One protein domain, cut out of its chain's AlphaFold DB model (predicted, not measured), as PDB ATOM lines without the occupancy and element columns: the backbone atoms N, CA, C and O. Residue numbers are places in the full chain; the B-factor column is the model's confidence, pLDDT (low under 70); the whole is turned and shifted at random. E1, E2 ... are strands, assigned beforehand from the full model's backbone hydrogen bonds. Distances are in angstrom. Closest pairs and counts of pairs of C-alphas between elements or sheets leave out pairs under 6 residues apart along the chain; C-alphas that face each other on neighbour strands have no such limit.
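AT A GLANCE: This is residues 58 to 114 of the 176 residues of an uncharacterized protein of Methanobrevibacter sp (UniProt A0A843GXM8). A long, strongly twisted ribbon of three strands, side by side, makes the body, with a loop beyond each end: residues 68 to 82 at one and residues 93 to 101 at the other. After E3, the last residues fold back beside its end. The printed part has 57 residues, no named helix and three named strands, E1, E2 and E3, in one antiparallel sheet of that order. The class is all strand, with 27 of the 57 residues in named elements, under half. The whole is loose, with a radius of gyration of the C-alphas of 13.4 A, and elongated, spanning 40 by 21 by 15 A.

HOW THE PARTS SIT: Strand E1, residues 58 to 67, is an edge strand and forms a hairpin with E2, residues 83 to 92, the inner strand. They are antiparallel at 158 degrees; C-alphas 61 and 88 face each other at 4.8 A, and N 64 and O 85 are within hydrogen-bond range at 2.8 A. Residues 66 to 67 of E1 also pair with residues 73 to 74, antiparallel. E2 forms a second hairpin with the other edge strand, E3, residues 102 to 108, antiparallel at 150 degrees. N 86 and O 105 are 2.7 A apart, within hydrogen-bond range. The three strands form a meander, each the antiparallel neighbour of the one before. Residues 107 to 108 of E3 pair with residues 112 to 113, antiparallel.

IN THESE COORDINATES: E1 begins at C-alpha 58 (210.422, 182.244, 313.536) and is 26.5 A long. E2 is 27.3 A long and ends at C-alpha 92 (206.188, 184.510, 313.239). E3 is 19.7 A long and ends at C-alpha 108 (232.223, 191.294, 312.048).

THE WHOLE: The two C-alphas farthest apart, those of Gln 79 and Lys 94, are 41.0 A apart. The printed part has no cut. The link from E1 to E2 is long, 15 residues; that from E2 to E3 is short, 9 residues. Mean pLDDT of the printed part is 84.8, with residues 70 to 71 and 76 to 77 under 70.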
ATOM      1  N   ARG A  58     209.687 182.596 314.755       92.44
ATOM      2  CA  ARG A  58     210.422 182.244 313.536       92.44
ATOM      3  C   ARG A  58     211.115 183.492 313.022       92.44
ATOM      4  O   ARG A  58     210.440 184.457 312.671       92.44
ATOM      5  N   LEU A  59     212.435 183.422 312.961       92.75
ATOM      6  CA  LEU A  59     213.291 184.478 312.449       92.75
ATOM      7  C   LEU A  59     213.909 184.012 311.135       92.75
ATOM      8  O   LEU A  59     214.270 182.841 310.994       92.75
ATOM      9  N   MET A  60     213.990 184.917 310.171       91.75
ATOM     10  CA  MET A  60     214.693 184.712 308.919       91.75
ATOM     11  C   MET A  60     215.841 185.700 308.846       91.75
ATOM     12  O   MET A  60     215.623 186.906 308.866       91.75
ATOM     13  N   PHE A  61     217.046 185.162 308.740       92.25
ATOM     14  CA  PHE A  61     218.265 185.941 308.620       92.25
ATOM     15  C   PHE A  61     218.597 186.103 307.140       92.25
ATOM     16  O   PHE A  61     218.644 185.115 306.401       92.25
ATOM     17  N   LYS A  62     218.802 187.344 306.708       90.38
ATOM     18  CA  LYS A  62     219.318 187.684 305.384       90.38
ATOM     19  C   LYS A  62     220.597 188.492 305.539       90.38
ATOM     20  O   LYS A  62     220.758 189.250 306.490       90.38
ATOM     21  N   ARG A  63     221.503 188.317 304.586       89.56
ATOM     22  CA  ARG A  63     222.699 189.148 304.488       89.56
ATOM     23  C   ARG A  63     222.319 190.482 303.850       89.56
ATOM     24  O   ARG A  63     221.827 190.478 302.722       89.56
ATOM     25  N   GLY A  64     222.552 191.566 304.577       87.38
ATOM     26  CA  GLY A  64     222.387 192.941 304.129       87.38
ATOM     27  C   GLY A  64     223.685 193.517 303.565       87.38
ATOM     28  O   GLY A  64     224.413 192.847 302.826       87.38
ATOM     29  N   GLU A  65     223.945 194.780 303.893       86.38
ATOM     30  CA  GLU A  65     225.074 195.558 303.381       86.38
ATOM     31  C   GLU A  65     226.404 195.163 304.030       86.38
ATOM     32  O   GLU A  65     226.447 194.697 305.170       86.38
ATOM     33  N   PHE A  66     227.501 195.338 303.294       86.00
ATOM     34  CA  PHE A  66     228.847 195.129 303.823       86.00
ATOM     35  C   PHE A  66     229.346 196.398 304.509       86.00
ATOM     36  O   PHE A  66     228.976 197.500 304.107       86.00
ATOM     37  N   PHE A  67     230.217 196.247 305.501       84.38
ATOM     38  CA  PHE A  67     230.891 197.374 306.138       84.38
ATOM     39  C   PHE A  67     232.398 197.136 306.248       84.38
ATOM     40  O   PHE A  67     232.859 195.989 306.285       84.38
ATOM     41  N   ASP A  68     233.152 198.231 306.263       81.19
ATOM     42  CA  ASP A  68     234.606 198.239 306.457       81.19
ATOM     43  C   ASP A  68     234.988 198.332 307.947       81.19
ATOM     44  O   ASP A  68     234.128 198.576 308.793       81.19
ATOM     45  N   GLU A  69     236.267 198.182 308.298       73.25
ATOM     46  CA  GLU A  69     236.746 198.312 309.686       73.25
ATOM     47  C   GLU A  69     236.427 199.680 310.303       73.25
ATOM     48  O   GLU A  69     236.246 199.789 311.516       73.25
ATOM     49  N   ASP A  70     236.305 200.710 309.465       66.31
ATOM     50  CA  ASP A  70     235.916 202.064 309.862       66.31
ATOM     51  C   ASP A  70     234.400 202.251 310.048       66.31
ATOM     52  O   ASP A  70     233.948 203.328 310.438       66.31
ATOM     53  N   GLY A  71     233.597 201.215 309.785       64.00
ATOM     54  CA  GLY A  71     232.141 201.249 309.929       64.00
ATOM     55  C   GLY A  71     231.411 201.961 308.786       64.00
ATOM     56  O   GLY A  71     230.222 202.252 308.917       64.00
ATOM     57  N   ASN A  72     232.099 202.239 307.676       73.50
ATOM     58  CA  ASN A  72     231.494 202.779 306.462       73.50
ATOM     59  C   ASN A  72     230.828 201.664 305.652       73.50
ATOM     60  O   ASN A  72     231.408 200.588 305.476       73.50
ATOM     61  N   THR A  73     229.634 201.936 305.123       76.38
ATOM     62  CA  THR A  73     228.933 201.011 304.230       76.38
ATOM     63  C   THR A  73     229.702 200.857 302.923       76.38
ATOM     64  O   THR A  73     229.992 201.830 302.227       76.38
ATOM     65  N   LEU A  74     230.012 199.614 302.576       76.88
ATOM     66  CA  LEU A  74     230.698 199.248 301.351       76.88
ATOM     67  C   LEU A  74     229.700 198.822 300.271       76.88
ATOM     68  O   LEU A  74     228.665 198.204 300.534       76.88
ATOM     69  N   THR A  75     230.042 199.112 299.017       72.75
ATOM     70  CA  THR A  75     229.293 198.599 297.867       72.75
ATOM     71  C   THR A  75     229.436 197.077 297.767       72.75
ATOM     72  O   THR A  75     230.402 196.476 298.238       72.75
ATOM     73  N   LYS A  76     228.469 196.421 297.110       65.56
ATOM     74  CA  LYS A  76     228.393 194.949 296.998       65.56
ATOM     75  C   LYS A  76     229.626 194.285 296.362       65.56
ATOM     76  O   LYS A  76     229.757 193.069 296.457       65.56
ATOM     77  N   SER A  77     230.485 195.056 295.697       67.12
ATOM     78  CA  SER A  77     231.691 194.602 294.997       67.12
ATOM     79  C   SER A  77     232.988 194.805 295.787       67.12
ATOM     80  O   SER A  77     234.064 194.640 295.216       67.12
ATOM     81  N   ALA A  78     232.923 195.214 297.058       70.06
ATOM     82  CA  ALA A  78     234.125 195.415 297.858       70.06
ATOM     83  C   ALA A  78     234.924 194.110 298.006       70.06
ATOM     84  O   ALA A  78     234.361 193.062 298.321       70.06
ATOM     85  N   GLN A  79     236.237 194.183 297.768       72.00
ATOM     86  CA  GLN A  79     237.109 193.003 297.776       72.00
ATOM     87  C   GLN A  79     237.409 192.489 299.190       72.00
ATOM     88  O   GLN A  79     237.532 191.281 299.375       72.00
ATOM     89  N   SER A  80     237.462 193.388 300.178       79.19
ATOM     90  CA  SER A  80     237.820 193.057 301.564       79.19
ATOM     91  C   SER A  80     236.861 193.709 302.567       79.19
ATOM     92  O   SER A  80     237.227 194.688 303.208       79.19
ATOM     93  N   PRO A  81     235.616 193.220 302.702       82.62
ATOM     94  CA  PRO A  81     234.707 193.697 303.740       82.62
ATOM     95  C   PRO A  81     235.112 193.163 305.122       82.62
ATOM     96  O   PRO A  81     235.362 191.966 305.278       82.62
ATOM     97  N   ALA A  82     235.105 194.025 306.141       83.50
ATOM     98  CA  ALA A  82     235.360 193.638 307.533       83.50
ATOM     99  C   ALA A  82     234.185 192.858 308.155       83.50
ATOM    100  O   ALA A  82     234.358 192.056 309.079       83.50
ATOM    101  N   GLY A  83     232.977 193.072 307.632       87.31
ATOM    102  CA  GLY A  83     231.766 192.403 308.083       87.31
ATOM    103  C   GLY A  83     230.555 192.708 307.210       87.31
ATOM    104  O   GLY A  83     230.668 193.279 306.121       87.31
ATOM    105  N   HIS A  84     229.382 192.297 307.683       90.00
ATOM    106  CA  HIS A  84     228.106 192.664 307.076       90.00
ATOM    107  C   HIS A  84     227.004 192.846 308.115       90.00
ATOM    108  O   HIS A  84     227.025 192.248 309.192       90.00
ATOM    109  N   VAL A  85     226.005 193.642 307.753       90.38
ATOM    110  CA  VAL A  85     224.769 193.791 308.515       90.38
ATOM    111  C   VAL A  85     223.857 192.607 308.206       90.38
ATOM    112  O   VAL A  85     223.610 192.271 307.047       90.38
ATOM    113  N   ILE A  86     223.357 191.947 309.242       92.25
ATOM    114  CA  ILE A  86     222.371 190.878 309.152       92.25
ATOM    115  C   ILE A  86     220.989 191.485 309.354       92.25
ATOM    116  O   ILE A  86     220.693 192.067 310.394       92.25
ATOM    117  N   GLU A  87     220.118 191.286 308.375       92.50
ATOM    118  CA  GLU A  87     218.708 191.637 308.467       92.50
ATOM    119  C   GLU A  87     217.928 190.467 309.066       92.50
ATOM    120  O   GLU A  87     217.936 189.345 308.546       92.50
ATOM    121  N   VAL A  88     217.224 190.727 310.162       92.62
ATOM    122  CA  VAL A  88     216.431 189.744 310.895       92.62
ATOM    123  C   VAL A  88     214.953 190.020 310.665       92.62
ATOM    124  O   VAL A  88     214.378 190.952 311.223       92.62
ATOM    125  N   TYR A  89     214.311 189.174 309.869       91.75
ATOM    126  CA  TYR A  89     212.878 189.243 309.607       91.75
ATOM    127  C   TYR A  89     212.101 188.344 310.565       91.75
ATOM    128  O   TYR A  89     212.315 187.130 310.624       91.75
ATOM    129  N   VAL A  90     211.128 188.915 311.269       92.06
ATOM    130  CA  VAL A  90     210.195 188.165 312.114       92.06
ATOM    131  C   VAL A  90     209.080 187.591 311.238       92.06
ATOM    132  O   VAL A  90     208.129 188.275 310.868       92.06
ATOM    133  N   LEU A  91     209.181 186.302 310.907       90.62
ATOM    134  CA  LEU A  91     208.170 185.579 310.121       90.62
ATOM    135  C   LEU A  91     206.999 185.082 310.970       90.62
ATOM    136  O   LEU A  91     205.933 184.760 310.446       90.62
ATOM    137  N   LYS A  92     207.212 184.924 312.278       91.12
ATOM    138  CA  LYS A  92     206.188 184.510 313.239       91.12
ATOM    139  C   LYS A  92     206.625 184.897 314.646       91.12
ATOM    140  O   LYS A  92     207.773 184.660 315.003       91.12
ATOM    141  N   THR A  93     205.693 185.363 315.466       92.88
ATOM    142  CA  THR A  93     205.864 185.528 316.907       92.88
ATOM    143  C   THR A  93     204.547 185.208 317.612       92.88
ATOM    144  O   THR A  93     203.470 185.428 317.060       92.88
ATOM    145  N   LYS A  94     204.642 184.615 318.805       90.94
ATOM    146  CA  LYS A  94     203.540 184.408 319.760       90.94
ATOM    147  C   LYS A  94     203.806 185.111 321.098       90.94
ATOM    148  O   LYS A  94     203.030 184.937 322.029       90.94
ATOM    149  N   VAL A  95     204.939 185.804 321.217       87.75
ATOM    150  CA  VAL A  95     205.471 186.308 322.496       87.75
ATOM    151  C   VAL A  95     205.526 187.830 322.554       87.75
ATOM    152  O   VAL A  95     205.437 188.393 323.636       87.75
ATOM    153  N   CYS A  96     205.641 188.495 321.405       85.88
ATOM    154  CA  CYS A  96     205.695 189.950 321.299       85.88
ATOM    155  C   CYS A  96     204.638 190.473 320.321       85.88
ATOM    156  O   CYS A  96     204.060 189.710 319.537       85.88
ATOM    157  N   LYS A  97     204.374 191.782 320.396       88.12
ATOM    158  CA  LYS A  97     203.487 192.484 319.465       88.12
ATOM    159  C   LYS A  97     204.074 192.443 318.051       88.12
ATOM    160  O   LYS A  97     205.278 192.335 317.853       88.12
ATOM    161  N   TRP A  98     203.189 192.501 317.061       85.50
ATOM    162  CA  TRP A  98     203.541 192.440 315.639       85.50
ATOM    163  C   TRP A  98     203.855 193.831 315.054       85.50
ATOM    164  O   TRP A  98     203.518 194.128 313.909       85.50
ATOM    165  N   ASP A  99     204.441 194.715 315.854       87.31
ATOM    166  CA  ASP A  99     204.752 196.102 315.498       87.31
ATOM    167  C   ASP A  99     206.128 196.245 314.829       87.31
ATOM    168  O   ASP A  99     206.286 197.057 313.919       87.31
ATOM    169  N   ARG A 100     207.105 195.404 315.196       80.56
ATOM    170  CA  ARG A 100     208.452 195.401 314.608       80.56
ATOM    171  C   ARG A 100     208.766 194.079 313.911       80.56
ATOM    172  O   ARG A 100     208.934 193.040 314.545       80.56
ATOM    173  N   LYS A 101     208.867 194.123 312.580       83.38
ATOM    174  CA  LYS A 101     209.134 192.936 311.745       83.38
ATOM    175  C   LYS A 101     210.578 192.798 311.284       83.38
ATOM    176  O   LYS A 101     210.940 191.718 310.829       83.38
ATOM    177  N   LEU A 102     211.358 193.870 311.361       88.81
ATOM    178  CA  LEU A 102     212.729 193.931 310.876       88.81
ATOM    179  C   LEU A 102     213.643 194.378 312.014       88.81
ATOM    180  O   LEU A 102     213.336 195.341 312.716       88.81
ATOM    181  N   GLY A 103     214.728 193.640 312.202       88.19
ATOM    182  CA  GLY A 103     215.847 194.004 313.056       88.19
ATOM    183  C   GLY A 103     217.143 193.956 312.261       88.19
ATOM    184  O   GLY A 103     217.211 193.300 311.220       88.19
ATOM    185  N   TYR A 104     218.158 194.632 312.774       90.50
ATOM    186  CA  TYR A 104     219.495 194.668 312.198       90.50
ATOM    187  C   TYR A 104     220.495 194.216 313.258       90.50
ATOM    188  O   TYR A 104     220.257 194.418 314.449       90.50
ATOM    189  N   LEU A 105     221.564 193.562 312.818       89.62
ATOM    190  CA  LEU A 105     222.666 193.125 313.666       89.62
ATOM    191  C   LEU A 105     223.972 193.263 312.892       89.62
ATOM    192  O   LEU A 105     224.061 192.771 311.766       89.62
ATOM    193  N   HIS A 106     224.997 193.855 313.484       89.50
ATOM    194  CA  HIS A 106     226.314 193.931 312.863       89.50
ATOM    195  C   HIS A 106     227.118 192.660 313.151       89.50
ATOM    196  O   HIS A 106     227.372 192.306 314.302       89.50
ATOM    197  N   LEU A 107     227.546 191.956 312.096       90.06
ATOM    198  CA  LEU A 107     228.447 190.810 312.208       90.06
ATOM    199  C   LEU A 107     229.805 191.142 311.593       90.06
ATOM    200  O   LEU A 107     229.938 191.274 310.375       90.06
ATOM    201  N   ASN A 108     230.826 191.209 312.441       89.19
ATOM    202  CA  ASN A 108     232.223 191.294 312.048       89.19
ATOM    203  C   ASN A 108     232.814 189.879 311.902       89.19
ATOM    204  O   ASN A 108     232.604 189.015 312.755       89.19
ATOM    205  N   TYR A 109     233.574 189.622 310.836       86.88
ATOM    206  CA  TYR A 109     234.090 188.277 310.554       86.88
ATOM    207  C   TYR A 109     235.191 187.807 311.507       86.88
ATOM    208  O   TYR A 109     235.355 186.601 311.682       86.88
ATOM    209  N   THR A 110     235.932 188.727 312.130       87.25
ATOM    210  CA  THR A 110     236.980 188.381 313.105       87.25
ATOM    211  C   THR A 110     236.481 188.454 314.540       87.25
ATOM    212  O   THR A 110     236.832 187.604 315.354       87.25
ATOM    213  N   LYS A 111     235.652 189.453 314.859       83.88
ATOM    214  CA  LYS A 111     235.211 189.733 316.240       83.88
ATOM    215  C   LYS A 111     233.865 189.098 316.596       83.88
ATOM    216  O   LYS A 111     233.529 189.014 317.773       83.88
ATOM    217  N   GLY A 112     233.107 188.628 315.606       86.94
ATOM    218  CA  GLY A 112     231.745 188.142 315.799       86.94
ATOM    219  C   GLY A 112     230.734 189.288 315.835       86.94
ATOM    220  O   GLY A 112     230.850 190.253 315.085       86.94
ATOM    221  N   VAL A 113     229.700 189.152 316.662       87.00
ATOM    222  CA  VAL A 113     228.613 190.139 316.754       87.00
ATOM    223  C   VAL A 113     229.123 191.432 317.395       87.00
ATOM    224  O   VAL A 113     229.655 191.400 318.504       87.00
ATOM    225  N   ASP A 114     228.946 192.559 316.709       85.44
ATOM    226  CA  ASP A 114     229.411 193.872 317.164       85.44
ATOM    227  C   ASP A 114     228.314 194.616 317.936       85.44
ATOM    228  O   ASP A 114     227.589 195.458 317.406       85.44
TER     229      ASP A 114